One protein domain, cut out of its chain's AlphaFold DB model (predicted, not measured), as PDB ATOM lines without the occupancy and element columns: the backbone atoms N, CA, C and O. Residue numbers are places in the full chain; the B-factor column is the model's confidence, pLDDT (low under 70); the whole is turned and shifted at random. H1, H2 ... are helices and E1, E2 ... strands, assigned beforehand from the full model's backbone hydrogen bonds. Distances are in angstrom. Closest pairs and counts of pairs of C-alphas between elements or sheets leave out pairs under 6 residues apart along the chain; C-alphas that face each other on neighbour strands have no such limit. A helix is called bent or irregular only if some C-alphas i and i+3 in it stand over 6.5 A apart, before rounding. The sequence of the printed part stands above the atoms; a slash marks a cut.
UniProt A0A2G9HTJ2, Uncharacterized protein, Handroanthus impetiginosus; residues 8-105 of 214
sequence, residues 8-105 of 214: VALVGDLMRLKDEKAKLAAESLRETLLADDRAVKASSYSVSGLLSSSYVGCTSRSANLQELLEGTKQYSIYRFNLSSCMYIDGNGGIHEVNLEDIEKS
ATOM      1  N   VAL A   8      -0.581 -20.460  -4.062       93.38
ATOM      2  CA  VAL A   8      -0.691 -19.510  -2.958       93.38
ATOM      3  C   VAL A   8      -1.184 -20.264  -1.731       93.38
ATOM      4  O   VAL A   8      -2.178 -20.985  -1.807       93.38
ATOM      5  N   ALA A   9      -0.483 -20.120  -0.612       94.25
ATOM      6  CA  ALA A   9      -0.929 -20.609   0.683       94.25
ATOM      7  C   ALA A   9      -1.485 -19.436   1.492       94.25
ATOM      8  O   ALA A   9      -0.792 -18.451   1.735       94.25
ATOM      9  N   LEU A  10      -2.749 -19.554   1.892       95.50
ATOM     10  CA  LEU A  10      -3.461 -18.559   2.683       95.50
ATOM     11  C   LEU A  10      -3.694 -19.120   4.086       95.50
ATOM     12  O   LEU A  10      -4.164 -20.248   4.230       95.50
ATOM     13  N   VAL A  11      -3.396 -18.326   5.110       96.50
ATOM     14  CA  VAL A  11      -3.696 -18.644   6.515       96.50
ATOM     15  C   VAL A  11      -4.612 -17.560   7.052       96.50
ATOM     16  O   VAL A  11      -4.461 -16.395   6.690       96.50
ATOM     17  N   GLY A  12      -5.585 -17.941   7.870       96.06
ATOM     18  CA  GLY A  12      -6.592 -17.016   8.358       96.06
ATOM     19  C   GLY A  12      -7.711 -17.702   9.122       96.06
ATOM     20  O   GLY A  12      -7.762 -18.931   9.206       96.06
ATOM     21  N   ASP A  13      -8.630 -16.889   9.630       96.81
ATOM     22  CA  ASP A  13      -9.778 -17.340  10.413       96.81
ATOM     23  C   ASP A  13     -11.062 -17.331   9.583       96.81
ATOM     24  O   ASP A  13     -11.305 -16.431   8.775       96.81
ATOM     25  N   LEU A  14     -11.939 -18.307   9.818       95.88
ATOM     26  CA  LEU A  14     -13.273 -18.345   9.225       95.88
ATOM     27  C   LEU A  14     -14.301 -17.774  10.200       95.88
ATOM     28  O   LEU A  14     -14.527 -18.319  11.278       95.88
ATOM     29  N   MET A  15     -14.987 -16.709   9.792       94.69
ATOM     30  CA  MET A  15     -16.095 -16.131  10.549       94.69
ATOM     31  C   MET A  15     -17.413 -16.350   9.820       94.69
ATOM     32  O   MET A  15     -17.578 -15.926   8.675       94.69
ATOM     33  N   ARG A  16     -18.390 -16.958  10.497       94.00
ATOM     34  CA  ARG A  16     -19.747 -17.080   9.958       94.00
ATOM     35  C   ARG A  16     -20.387 -15.696   9.836       94.00
ATOM     36  O   ARG A  16     -20.401 -14.925  10.797       94.00
ATOM     37  N   LEU A  17     -20.929 -15.384   8.664       92.38
ATOM     38  CA  LEU A  17     -21.666 -14.146   8.446       92.38
ATOM     39  C   LEU A  17     -23.089 -14.261   9.003       92.38
ATOM     40  O   LEU A  17     -23.741 -15.296   8.877       92.38
ATOM     41  N   LYS A  18     -23.561 -13.171   9.617       91.25
ATOM     42  CA  LYS A  18     -24.968 -12.993  10.008       91.25
ATOM     43  C   LYS A  18     -25.826 -12.715   8.771       91.25
ATOM     44  O   LYS A  18     -25.299 -12.222   7.773       91.25
ATOM     45  N   ASP A  19     -27.133 -12.937   8.881       86.19
ATOM     46  CA  ASP A  19     -28.085 -12.861   7.764       86.19
ATOM     47  C   ASP A  19     -28.002 -11.555   6.957       86.19
ATOM     48  O   ASP A  19     -28.028 -11.594   5.732       86.19
ATOM     49  N   GLU A  20     -27.822 -10.399   7.601       89.25
ATOM     50  CA  GLU A  20     -27.674  -9.111   6.898       89.25
ATOM     51  C   GLU A  20     -26.418  -9.058   6.015       89.25
ATOM     52  O   GLU A  20     -26.489  -8.716   4.836       89.25
ATOM     53  N   LYS A  21     -25.255  -9.452   6.551       90.12
ATOM     54  CA  LYS A  21     -23.993  -9.482   5.788       90.12
ATOM     55  C   LYS A  21     -23.991 -10.584   4.731       90.12
ATOM     56  O   LYS A  21     -23.366 -10.429   3.688       90.12
ATOM     57  N   ALA A  22     -24.684 -11.688   5.004       87.81
ATOM     58  CA  ALA A  22     -24.888 -12.767   4.050       87.81
ATOM     59  C   ALA A  22     -25.722 -12.297   2.844       87.81
ATOM     60  O   ALA A  22     -25.360 -12.596   1.708       87.81
ATOM     61  N   LYS A  23     -26.777 -11.498   3.072       88.75
ATOM     62  CA  LYS A  23     -27.567 -10.873   1.998       88.75
ATOM     63  C   LYS A  23     -26.724  -9.936   1.134       88.75
ATOM     64  O   LYS A  23     -26.734 -10.092  -0.080       88.75
ATOM     65  N   LEU A  24     -25.917  -9.063   1.746       91.69
ATOM     66  CA  LEU A  24     -25.008  -8.171   1.007       91.69
ATOM     67  C   LEU A  24     -24.002  -8.943   0.137       91.69
ATOM     68  O   LEU A  24     -23.726  -8.555  -0.995       91.69
ATOM     69  N   ALA A  25     -23.467 -10.060   0.641       90.19
ATOM     70  CA  ALA A  25     -22.573 -10.914  -0.141       90.19
ATOM     71  C   ALA A  25     -23.290 -11.540  -1.353       90.19
ATOM     72  O   ALA A  25     -22.726 -11.592  -2.445       90.19
ATOM     73  N   ALA A  26     -24.541 -11.980  -1.180       89.69
ATOM     74  CA  ALA A  26     -25.355 -12.515  -2.270       89.69
ATOM     75  C   ALA A  26     -25.729 -11.440  -3.310       89.69
ATOM     76  O   ALA A  26     -25.737 -11.720  -4.508       89.69
ATOM     77  N   GLU A  27     -26.010 -10.210  -2.876       91.94
ATOM     78  CA  GLU A  27     -26.247  -9.062  -3.761       91.94
ATOM     79  C   GLU A  27     -24.996  -8.718  -4.573       91.94
ATOM     80  O   GLU A  27     -25.071  -8.645  -5.798       91.94
ATOM     81  N   SER A  28     -23.829  -8.635  -3.927       92.44
ATOM     82  CA  SER A  28     -22.547  -8.400  -4.604       92.44
ATOM     83  C   SER A  28     -22.217  -9.490  -5.634       92.44
ATOM     84  O   SER A  28     -21.763  -9.191  -6.743       92.44
ATOM     85  N   LEU A  29     -22.503 -10.758  -5.316       91.62
ATOM     86  CA  LEU A  29     -22.359 -11.859  -6.270       91.62
ATOM     87  C   LEU A  29     -23.303 -11.692  -7.469       91.62
ATOM     88  O   LEU A  29     -22.877 -11.858  -8.611       91.62
ATOM     89  N   ARG A  30     -24.568 -11.323  -7.230       91.94
ATOM     90  CA  ARG A  30     -25.553 -11.083  -8.295       91.94
ATOM     91  C   ARG A  30     -25.123  -9.934  -9.212       91.94
ATOM     92  O   ARG A  30     -25.208 -10.074 -10.429       91.94
ATOM     93  N   GLU A  31     -24.632  -8.831  -8.655       93.50
ATOM     94  CA  GLU A  31     -24.105  -7.704  -9.435       93.50
ATOM     95  C   GLU A  31     -22.900  -8.102 -10.290       93.50
ATOM     96  O   GLU A  31     -22.821  -7.704 -11.453       93.50
ATOM     97  N   THR A  32     -22.003  -8.926  -9.741       90.38
ATOM     98  CA  THR A  32     -20.836  -9.450 -10.467       90.38
ATOM     99  C   THR A  32     -21.273 -10.297 -11.662       90.38
ATOM    100  O   THR A  32     -20.843 -10.042 -12.783       90.38
ATOM    101  N   LEU A  33     -22.208 -11.232 -11.464       89.81
ATOM    102  CA  LEU A  33     -22.731 -12.073 -12.549       89.81
ATOM    103  C   LEU A  33     -23.435 -11.255 -13.643       89.81
ATOM    104  O   LEU A  33     -23.277 -11.539 -14.829       89.81
ATOM    105  N   LEU A  34     -24.178 -10.212 -13.262       90.69
ATOM    106  CA  LEU A  34     -24.803  -9.289 -14.214       90.69
ATOM    107  C   LEU A  34     -23.775  -8.428 -14.961       90.69
ATOM    108  O   LEU A  34     -24.025  -8.009 -16.092       90.69
ATOM    109  N   ALA A  35     -22.644  -8.092 -14.341       89.75
ATOM    110  CA  ALA A  35     -21.551  -7.400 -15.017       89.75
ATOM    111  C   ALA A  35     -20.877  -8.315 -16.051       89.75
ATOM    112  O   ALA A  35     -20.681  -7.883 -17.186       89.75
ATOM    113  N   ASP A  36     -20.626  -9.576 -15.693       87.44
ATOM    114  CA  ASP A  36     -20.053 -10.579 -16.595       87.44
ATOM    115  C   ASP A  36     -20.960 -10.817 -17.815       87.44
ATOM    116  O   ASP A  36     -20.501 -10.734 -18.954       87.44
ATOM    117  N   ASP A  37     -22.266 -11.027 -17.607       86.94
ATOM    118  CA  ASP A  37     -23.245 -11.207 -18.693       86.94
ATOM    119  C   ASP A  37     -23.324  -9.978 -19.616       86.94
ATOM    120  O   ASP A  37     -23.339 -10.108 -20.844       86.94
ATOM    121  N   ARG A  38     -23.309  -8.765 -19.045       90.06
ATOM    122  CA  ARG A  38     -23.272  -7.525 -19.837       90.06
ATOM    123  C   ARG A  38     -22.001  -7.415 -20.671       90.06
ATOM    124  O   ARG A  38     -22.088  -7.001 -21.824       90.06
ATOM    125  N   ALA A  39     -20.849  -7.790 -20.120       88.44
ATOM    126  CA  ALA A  39     -19.587  -7.778 -20.849       88.44
ATOM    127  C   ALA A  39     -19.600  -8.775 -22.021       88.44
ATOM    128  O   ALA A  39     -19.199  -8.415 -23.126       88.44
ATOM    129  N   VAL A  40     -20.150  -9.981 -21.830       87.00
ATOM    130  CA  VAL A  40     -20.323 -10.957 -22.922       87.00
ATOM    131  C   VAL A  40     -21.274 -10.425 -23.996       87.00
ATOM    132  O   VAL A  40     -20.970 -10.521 -25.182       87.00
ATOM    133  N   LYS A  41     -22.404  -9.822 -23.613       88.12
ATOM    134  CA  LYS A  41     -23.378  -9.255 -24.566       88.12
ATOM    135  C   LYS A  41     -22.855  -8.041 -25.332       88.12
ATOM    136  O   LYS A  41     -23.298  -7.803 -26.449       88.12
ATOM    137  N   ALA A  42     -21.951  -7.271 -24.730       91.56
ATOM    138  CA  ALA A  42     -21.315  -6.125 -25.371       91.56
ATOM    139  C   ALA A  42     -20.153  -6.519 -26.302       91.56
ATOM    140  O   ALA A  42     -19.722  -5.692 -27.102       91.56
ATOM    141  N   SER A  43     -19.644  -7.751 -26.192       91.88
ATOM    142  CA  SER A  43     -18.551  -8.250 -27.033       91.88
ATOM    143  C   SER A  43     -18.988  -8.491 -28.480       91.88
ATOM    144  O   SER A  43     -20.174  -8.671 -28.777       91.88
ATOM    145  N   SER A  44     -18.023  -8.496 -29.400       94.50
ATOM    146  CA  SER A  44     -18.297  -8.802 -30.803       94.50
ATOM    147  C   SER A  44     -18.821 -10.230 -30.978       94.50
ATOM    148  O   SER A  44     -18.589 -11.112 -30.150       94.50
ATOM    149  N   TYR A  45     -19.507 -10.493 -32.095       91.75
ATOM    150  CA  TYR A  45     -20.063 -11.820 -32.391       91.75
ATOM    151  C   TYR A  45     -19.010 -12.937 -32.293       91.75
ATOM    152  O   TYR A  45     -19.272 -13.997 -31.727       91.75
ATOM    153  N   SER A  46     -17.797 -12.680 -32.789       90.44
ATOM    154  CA  SER A  46     -16.687 -13.635 -32.754       90.44
ATOM    155  C   SER A  46     -16.213 -13.934 -31.329       90.44
ATOM    156  O   SER A  46     -15.964 -15.095 -31.000       90.44
ATOM    157  N   VAL A  47     -16.103 -12.906 -30.482       92.62
ATOM    158  CA  VAL A  47     -15.667 -13.045 -29.083       92.62
ATOM    159  C   VAL A  47     -16.766 -13.693 -28.248       92.62
ATOM    160  O   VAL A  47     -16.500 -14.658 -27.540       92.62
ATOM    161  N   SER A  48     -18.016 -13.265 -28.404       89.44
ATOM    162  CA  SER A  48     -19.172 -13.898 -27.766       89.44
ATOM    163  C   SER A  48     -19.280 -15.384 -28.133       89.44
ATOM    164  O   SER A  48     -19.452 -16.235 -27.258       89.44
ATOM    165  N   GLY A  49     -19.083 -15.722 -29.414       87.81
ATOM    166  CA  GLY A  49     -19.039 -17.103 -29.893       87.81
ATOM    167  C   GLY A  49     -17.892 -17.911 -29.282       87.81
ATOM    168  O   GLY A  49     -18.096 -19.054 -28.884       87.81
ATOM    169  N   LEU A  50     -16.704 -17.313 -29.141       89.56
ATOM    170  CA  LEU A  50     -15.566 -17.922 -28.449       89.56
ATOM    171  C   LEU A  50     -15.889 -18.193 -26.971       89.56
ATOM    172  O   LEU A  50     -15.714 -19.320 -26.514       89.56
ATOM    173  N   LEU A  51     -16.409 -17.202 -26.247       87.44
ATOM    174  CA  LEU A  51     -16.745 -17.333 -24.827       87.44
ATOM    175  C   LEU A  51     -17.872 -18.354 -24.593       87.44
ATOM    176  O   LEU A  51     -17.876 -19.072 -23.593       87.44
ATOM    177  N   SER A  52     -18.790 -18.474 -25.552       80.06
ATOM    178  CA  SER A  52     -19.917 -19.413 -25.499       80.06
ATOM    179  C   SER A  52     -19.567 -20.822 -25.991       80.06
ATOM    180  O   SER A  52     -20.308 -21.757 -25.711       80.06
ATOM    181  N   SER A  53     -18.435 -21.011 -26.680       71.56
ATOM    182  CA  SER A  53     -17.985 -22.315 -27.207       71.56
ATOM    183  C   SER A  53     -17.396 -23.266 -26.155       71.56
ATOM    184  O   SER A  53     -16.681 -24.209 -26.483       71.56
ATOM    185  N   SER A  54     -17.688 -23.032 -24.875       63.44
ATOM    186  CA  SER A  54     -17.242 -23.908 -23.790       63.44
ATOM    187  C   SER A  54     -17.903 -25.294 -23.929       63.44
ATOM    188  O   SER A  54     -19.002 -25.421 -24.465       63.44
ATOM    189  N   TYR A  55     -17.215 -26.355 -23.492       60.34
ATOM    190  CA  TYR A  55     -17.631 -27.748 -23.724       60.34
ATOM    191  C   TYR A  55     -19.059 -28.027 -23.207       60.34
ATOM    192  O   TYR A  55     -19.422 -27.557 -22.133       60.34
ATOM    193  N   VAL A  56     -19.836 -28.882 -23.891       53.19
ATOM    194  CA  VAL A  56     -21.241 -29.246 -23.548       53.19
ATOM    195  C   VAL A  56     -21.393 -29.921 -22.161       53.19
ATOM    196  O   VAL A  56     -22.501 -30.141 -21.687       53.19
ATOM    197  N   GLY A  57     -20.291 -30.205 -21.461       54.44
ATOM    198  CA  GLY A  57     -20.272 -30.716 -20.084       54.44
ATOM    199  C   GLY A  57     -19.575 -29.804 -19.070       54.44
ATOM    200  O   GLY A  57     -19.389 -30.214 -17.928       54.44
ATOM    201  N   CYS A  58     -19.156 -28.601 -19.471       57.25
ATOM    202  CA  CYS A  58     -18.480 -27.652 -18.600       57.25
ATOM    203  C   CYS A  58     -19.435 -26.511 -18.246       57.25
ATOM    204  O   CYS A  58     -19.726 -25.649 -19.074       57.25
ATOM    205  N   THR A  59     -19.934 -26.498 -17.012       61.62
ATOM    206  CA  THR A  59     -20.712 -25.367 -16.512       61.62
ATOM    207  C   THR A  59     -19.796 -24.156 -16.374       61.62
ATOM    208  O   THR A  59     -18.726 -24.236 -15.764       61.62
ATOM    209  N   SER A  60     -20.192 -23.019 -16.953       68.81
ATOM    210  CA  SER A  60     -19.438 -21.781 -16.770       68.81
ATOM    211  C   SER A  60     -19.364 -21.442 -15.279       68.81
ATOM    212  O   SER A  60     -20.272 -21.754 -14.498       68.81
ATOM    213  N   ARG A  61     -18.294 -20.758 -14.860       76.56
ATOM    214  CA  ARG A  61     -18.188 -20.235 -13.489       76.56
ATOM    215  C   ARG A  61     -19.440 -19.441 -13.104       76.56
ATOM    216  O   ARG A  61     -19.926 -19.588 -11.986       76.56
ATOM    217  N   SER A  62     -19.970 -18.646 -14.031       78.31
ATOM    218  CA  SER A  62     -21.191 -17.875 -13.823       78.31
ATOM    219  C   SER A  62     -22.417 -18.757 -13.581       78.31
ATOM    220  O   SER A  62     -23.154 -18.486 -12.640       78.31
ATOM    221  N   ALA A  63     -22.594 -19.847 -14.334       79.06
ATOM    222  CA  ALA A  63     -23.693 -20.790 -14.133       79.06
ATOM    223  C   ALA A  63     -23.617 -21.473 -12.755       79.06
ATOM    224  O   ALA A  63     -24.608 -21.510 -12.030       79.06
ATOM    225  N   ASN A  64     -22.425 -21.928 -12.347       82.19
ATOM    226  CA  ASN A  64     -22.226 -22.539 -11.024       82.19
ATOM    227  C   ASN A  64     -22.514 -21.554  -9.881       82.19
ATOM    228  O   ASN A  64     -23.108 -21.910  -8.867       82.19
ATOM    229  N   LEU A  65     -22.090 -20.296 -10.030       86.38
ATOM    230  CA  LEU A  65     -22.338 -19.256  -9.034       86.38
ATOM    231  C   LEU A  65     -23.802 -18.801  -9.016       86.38
ATOM    232  O   LEU A  65     -24.308 -18.430  -7.959       86.38
ATOM    233  N   GLN A  66     -24.489 -18.846 -10.157       86.44
ATOM    234  CA  GLN A  66     -25.913 -18.549 -10.244       86.44
ATOM    235  C   GLN A  66     -26.747 -19.593  -9.487       86.44
ATOM    236  O   GLN A  66     -27.656 -19.208  -8.753       86.44
ATOM    237  N   GLU A  67     -26.388 -20.880  -9.556       85.44
ATOM    238  CA  GLU A  67     -27.052 -21.945  -8.781       85.44
ATOM    239  C   GLU A  67     -27.038 -21.650  -7.266       85.44
ATOM    240  O   GLU A  67     -28.016 -21.911  -6.561       85.44
ATOM    241  N   LEU A  68     -25.962 -21.038  -6.751       85.31
ATOM    242  CA  LEU A  68     -25.869 -20.639  -5.339       85.31
ATOM    243  C   LEU A  68     -26.901 -19.567  -4.953       85.31
ATOM    244  O   LEU A  68     -27.298 -19.493  -3.790       85.31
ATOM    245  N   LEU A  69     -27.332 -18.734  -5.906       86.06
ATOM    246  CA  LEU A  69     -28.284 -17.641  -5.689       86.06
ATOM    247  C   LEU A  69     -29.747 -18.067  -5.841       86.06
ATOM    248  O   LEU A  69     -30.624 -17.401  -5.290       86.06
ATOM    249  N   GLU A  70     -30.022 -19.140  -6.581       83.06
ATOM    250  CA  GLU A  70     -31.382 -19.614  -6.887       83.06
ATOM    251  C   GLU A  70     -32.057 -20.329  -5.701       83.06
ATOM    252  O   GLU A  70     -33.243 -20.647  -5.754       83.06
ATOM    253  N   GLY A  71     -31.343 -20.514  -4.583       67.62
ATOM    254  CA  GLY A  71     -31.941 -20.908  -3.303       67.62
ATOM    255  C   GLY A  71     -32.397 -22.367  -3.234       67.62
ATOM    256  O   GLY A  71     -33.184 -22.721  -2.360       67.62
ATOM    257  N   THR A  72     -31.889 -23.231  -4.118       66.69
ATOM    258  CA  THR A  72     -32.218 -24.668  -4.139       66.69
ATOM    259  C   THR A  72     -31.743 -25.410  -2.884       66.69
ATOM    260  O   THR A  72     -32.238 -26.497  -2.581       66.69
ATOM    261  N   LYS A  73     -30.794 -24.832  -2.131       77.50
ATOM    262  CA  LYS A  73     -30.233 -25.375  -0.886       77.50
ATOM    263  C   LYS A  73     -29.973 -24.261   0.130       77.50
ATOM    264  O   LYS A  73     -29.746 -23.107  -0.229       77.50
ATOM    265  N   GLN A  74     -29.966 -24.620   1.414       80.38
ATOM    266  CA  GLN A  74     -29.608 -23.706   2.498       80.38
ATOM    267  C   GLN A  74     -28.085 -23.679   2.681       80.38
ATOM    268  O   GLN A  74     -27.479 -24.686   3.043       80.38
ATOM    269  N   TYR A  75     -27.470 -22.517   2.460       83.81
ATOM    270  CA  TYR A  75     -26.026 -22.327   2.590       83.81
ATOM    271  C   TYR A  75     -25.681 -21.500   3.833       83.81
ATOM    272  O   TYR A  75     -26.383 -20.555   4.189       83.81
ATOM    273  N   SER A  76     -24.569 -21.838   4.492       88.12
ATOM    274  CA  SER A  76     -23.955 -20.982   5.514       88.12
ATOM    275  C   SER A  76     -22.797 -20.216   4.893       88.12
ATOM    276  O   SER A  76     -21.867 -20.826   4.371       88.12
ATOM    277  N   ILE A  77     -22.847 -18.886   4.958       89.88
ATOM    278  CA  ILE A  77     -21.819 -18.028   4.369       89.88
ATOM    279  C   ILE A  77     -20.750 -17.720   5.418       89.88
ATOM    280  O   ILE A  77     -21.058 -17.270   6.524       89.88
ATOM    281  N   TYR A  78     -19.492 -17.948   5.055       92.56
ATOM    282  CA  TYR A  78     -18.327 -17.644   5.877       92.56
ATOM    283  C   TYR A  78     -17.455 -16.613   5.171       92.56
ATOM    284  O   TYR A  78     -17.254 -16.676   3.960       92.56
ATOM    285  N   ARG A  79     -16.915 -15.672   5.941       92.88
ATOM    286  CA  ARG A  79     -15.834 -14.789   5.514       92.88
ATOM    287  C   ARG A  79     -14.519 -15.379   5.996       92.88
ATOM    288  O   ARG A  79     -14.374 -15.658   7.183       92.88
ATOM    289  N   PHE A  80     -13.572 -15.519   5.080       94.44
ATOM    290  CA  PHE A  80     -12.193 -15.841   5.408       94.44
ATOM    291  C   PHE A  80     -11.423 -14.546   5.687       94.44
ATOM    292  O   PHE A  80     -11.326 -13.679   4.819       94.44
ATOM    293  N   ASN A  81     -10.926 -14.390   6.911       94.00
ATOM    294  CA  ASN A  81     -10.069 -13.284   7.312       94.00
ATOM    295  C   ASN A  81      -8.613 -13.709   7.160       94.00
ATOM    296  O   ASN A  81      -8.091 -14.438   8.001       94.00
ATOM    297  N   LEU A  82      -7.975 -13.247   6.092       95.12
ATOM    298  CA  LEU A  82      -6.579 -13.534   5.800       95.12
ATOM    299  C   LEU A  82      -5.655 -12.922   6.868       95.12
ATOM    300  O   LEU A  82      -5.740 -11.726   7.139       95.12
ATOM    301  N   SER A  83      -4.772 -13.736   7.447       95.56
ATOM    302  CA  SER A  83      -3.742 -13.328   8.412       95.56
ATOM    303  C   SER A  83      -2.317 -13.469   7.876       95.56
ATOM    304  O   SER A  83      -1.423 -12.773   8.347       95.56
ATOM    305  N   SER A  84      -2.085 -14.333   6.883       96.19
ATOM    306  CA  SER A  84      -0.820 -14.386   6.139       96.19
ATOM    307  C   SER A  84      -1.016 -15.003   4.758       96.19
ATOM    308  O   SER A  84      -1.885 -15.862   4.579       96.19
ATOM    309  N   CYS A  85      -0.177 -14.609   3.803       96.31
ATOM    310  CA  CYS A  85      -0.171 -15.135   2.445       96.31
ATOM    311  C   CYS A  85       1.258 -15.471   2.014       96.31
ATOM    312  O   CYS A  85       2.159 -14.644   2.133       96.31
ATOM    313  N   MET A  86       1.454 -16.678   1.490       96.06
ATOM    314  CA  MET A  86       2.730 -17.145   0.955       96.06
ATOM    315  C   MET A  86       2.554 -17.529  -0.512       96.06
ATOM    316  O   MET A  86       1.720 -18.373  -0.845       96.06
ATOM    317  N   TYR A  87       3.364 -16.950  -1.389       94.62
ATOM    318  CA  TYR A  87       3.484 -17.358  -2.781       94.62
ATOM    319  C   TYR A  87       4.578 -18.417  -2.915       94.62
ATOM    320  O   TYR A  87       5.715 -18.208  -2.498       94.62
ATOM    321  N   ILE A  88       4.236 -19.563  -3.493       93.81
ATOM    322  CA  ILE A  88       5.169 -20.659  -3.737       93.81
ATOM    323  C   ILE A  88       5.412 -20.734  -5.239       93.81
ATOM    324  O   ILE A  88       4.494 -21.048  -6.001       93.81
ATOM    325  N   ASP A  89       6.640 -20.441  -5.658       90.75
ATOM    326  CA  ASP A  89       7.021 -20.417  -7.066       90.75
ATOM    327  C   ASP A  89       7.258 -21.826  -7.644       90.75
ATOM    328  O   ASP A  89       7.292 -22.840  -6.936       90.75
ATOM    329  N   GLY A  90       7.444 -21.896  -8.966       85.12
ATOM    330  CA  GLY A  90       7.636 -23.159  -9.684       85.12
ATOM    331  C   GLY A  90       8.935 -23.905  -9.347       85.12
ATOM    332  O   GLY A  90       9.058 -25.105  -9.616       85.12
ATOM    333  N   ASN A  91       9.898 -23.209  -8.739       87.44
ATOM    334  CA  ASN A  91      11.176 -23.750  -8.282       87.44
ATOM    335  C   ASN A  91      11.125 -24.186  -6.807       87.44
ATOM    336  O   ASN A  91      12.105 -24.730  -6.299       87.44
ATOM    337  N   GLY A  92       9.982 -23.998  -6.139       86.06
ATOM    338  CA  GLY A  92       9.786 -24.309  -4.727       86.06
ATOM    339  C   GLY A  92      10.230 -23.197  -3.775       86.06
ATOM    340  O   GLY A  92      10.249 -23.432  -2.568       86.06
ATOM    341  N   GLY A  93      10.574 -22.012  -4.286       92.19
ATOM    342  CA  GLY A  93      10.805 -20.823  -3.473       92.19
ATOM    343  C   GLY A  93       9.512 -20.380  -2.793       92.19
ATOM    344  O   GLY A  93       8.440 -20.437  -3.396       92.19
ATOM    345  N   ILE A  94       9.611 -19.973  -1.530       94.50
ATOM    346  CA  ILE A  94       8.484 -19.493  -0.729       94.50
ATOM    347  C   ILE A  94       8.716 -18.011  -0.464       94.50
ATOM    348  O   ILE A  94       9.745 -17.637   0.094       94.50
ATOM    349  N   HIS A  95       7.753 -17.191  -0.868       95.00
ATOM    350  CA  HIS A  95       7.820 -15.738  -0.814       95.00
ATOM    351  C   HIS A  95       6.642 -15.223  -0.003       95.00
ATOM    352  O   HIS A  95       5.487 -15.471  -0.351       95.00
ATOM    353  N   GLU A  96       6.927 -14.523   1.086       96.56
ATOM    354  CA  GLU A  96       5.889 -13.868   1.871       96.56
ATOM    355  C   GLU A  96       5.300 -12.697   1.081       96.56
ATOM    356  O   GLU A  96       6.029 -11.885   0.507       96.56
ATOM    357  N   VAL A  97       3.970 -12.629   1.027       95.88
ATOM    358  CA  VAL A  97       3.242 -11.568   0.330       95.88
ATOM    359  C   VAL A  97       2.663 -10.620   1.369       95.88
ATOM    360  O   VAL A  97       1.887 -11.033   2.233       95.88
ATOM    361  N   ASN A  98       3.008  -9.338   1.258       95.44
ATOM    362  CA  ASN A  98       2.456  -8.307   2.122       95.44
ATOM    363  C   ASN A  98       0.931  -8.222   1.940       95.44
ATOM    364  O   ASN A  98       0.427  -8.082   0.824       95.44
ATOM    365  N   LEU A  99       0.190  -8.288   3.046       94.06
ATOM    366  CA  LEU A  99      -1.270  -8.217   3.030       94.06
ATOM    367  C   LEU A  99      -1.780  -6.882   2.479       94.06
ATOM    368  O   LEU A  99      -2.787  -6.872   1.776       94.06
ATOM    369  N   GLU A 100      -1.063  -5.779   2.715       94.19
ATOM    370  CA  GLU A 100      -1.429  -4.485   2.129       94.19
ATOM    371  C   GLU A 100      -1.381  -4.511   0.599       94.19
ATOM    372  O   GLU A 100      -2.191  -3.859  -0.062       94.19
ATOM    373  N   ASP A 101      -0.439  -5.261   0.025       93.56
ATOM    374  CA  ASP A 101      -0.320  -5.388  -1.423       93.56
ATOM    375  C   ASP A 101      -1.465  -6.234  -1.981       93.56
ATOM    376  O   ASP A 101      -1.975  -5.924  -3.056       93.56
ATOM    377  N   ILE A 102      -1.933  -7.244  -1.243       91.06
ATOM    378  CA  ILE A 102      -3.122  -8.031  -1.610       91.06
ATOM    379  C   ILE A 102      -4.370  -7.149  -1.600       91.06
ATOM    380  O   ILE A 102      -5.148  -7.196  -2.549       91.06
ATOM    381  N   GLU A 103      -4.546  -6.320  -0.570       89.94
ATOM    382  CA  GLU A 103      -5.698  -5.418  -0.452       89.94
ATOM    383  C   GLU A 103      -5.720  -4.334  -1.540       89.94
ATOM    384  O   GLU A 103      -6.786  -3.983  -2.048       89.94
ATOM    385  N   LYS A 104      -4.548  -3.811  -1.924       93.62
ATOM    386  CA  LYS A 104      -4.412  -2.807  -2.997       93.62
ATOM    387  C   LYS A 104      -4.454  -3.430  -4.397       93.62
ATOM    388  O   LYS A 104      -4.701  -2.720  -5.377       93.62
ATOM    389  N   SER A 105      -4.204  -4.734  -4.511       91.38
ATOM    390  CA  SER A 105      -4.191  -5.447  -5.785       91.38
ATOM    391  C   SER A 105      -5.598  -5.650  -6.330       91.38
ATOM    392  O   SER A 105      -6.536  -6.014  -5.626       91.38
TER     393      SER A 105
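AT A GLANCE: This is residues 8 to 105 of the 214 residues of an uncharacterized protein of Handroanthus impetiginosus (UniProt A0A2G9HTJ2). The domain is an open V: one arm is a narrow, bent ribbon of E1 and E2 with the short E3 and H4 toward its far end, and the other is the long helix H1 with H3 beside it and H2 folded back at its far end. The arms meet where E1 leads into H1 and where the chain returns into E2, and the space between them is empty. The printed part has 98 residues, with four named helices and three named strands in the order E1 H1 H2 H3 E2 E3 H4; the sheet runs E1, E2, E3, antiparallel, and the class is mixed, helices and strands. The whole is loose, with a radius of gyration of the C-alphas of 17.9 A and spans of 43 by 41 by 27 A.

HOW THE PARTS SIT: E1, residues 8 to 16, is an edge strand and the antiparallel neighbour of E2, residues 78 to 88, at 168 degrees; N 9 and O 86 are 2.8 A apart and N 15 and O 79 are 2.9 A apart, both within hydrogen-bond range. E1 bends by 58 degrees at residue 11 and E2 by 74 degrees at residue 83. The sheet is twisted, with C-alphas up to 4.0 A off its best plane. H1, residues 19 to 42, only grazes the sheet, with its residues 21 to 25. With residues 40 to 41 alone H1 touches H2, residues 45 to 52, in a helical hairpin; the closest C-alphas are those of Val 40 and Ser 48, 5.8 A apart, and the tilt is steep at 40 degrees, opposite ways. With residues 26 to 36 alone H1 touches H3, residues 61 to 69; the closest C-alphas, of Leu 33 and Ser 62, are 6.1 A apart, and the tilt of 35.0 degrees, opposite ways, is only just steep. H2 and H3 are apart. E2 and E3, residues 94 to 97, form a hairpin at 133 degrees, with N 87 and O 95 2.8 A apart, within hydrogen-bond range. H4, residues 99 to 104, only grazes the sheet, with its residues 99 to 102; its closest C-alpha to E2 is that of Leu 99, 6.9 A from that of Ser 84. Every O i to N i+4 pair is within hydrogen-bond range in H1, H2 and H4, and 3 of 5 are in H3.

IN THESE COORDINATES: E1 begins at C-alpha 8 (-0.691, -19.510, -2.958) and is 23.1 A long. H1, 34.5 A, ends at C-alpha 42 (-21.315, -6.125, -25.371). H2 is 10.3 A long and H3 13.0 A. E2 is 25.6 A long, E3 9.6 A and H4 8.7 A, ending at C-alpha 104 (-4.412, -2.807, -2.997).

THE WHOLE: The two C-alphas farthest apart, those of Asp 13 and Tyr 45, are 44.4 A apart. The printed part has no cut and no long link; H2 to H3 and H3 to E2 are short links of 8 residues each. Residues 53 to 59 stand free. The mean pLDDT of the printed part is 87.5, and residues 54 to 60 and 71 to 72 are under 70.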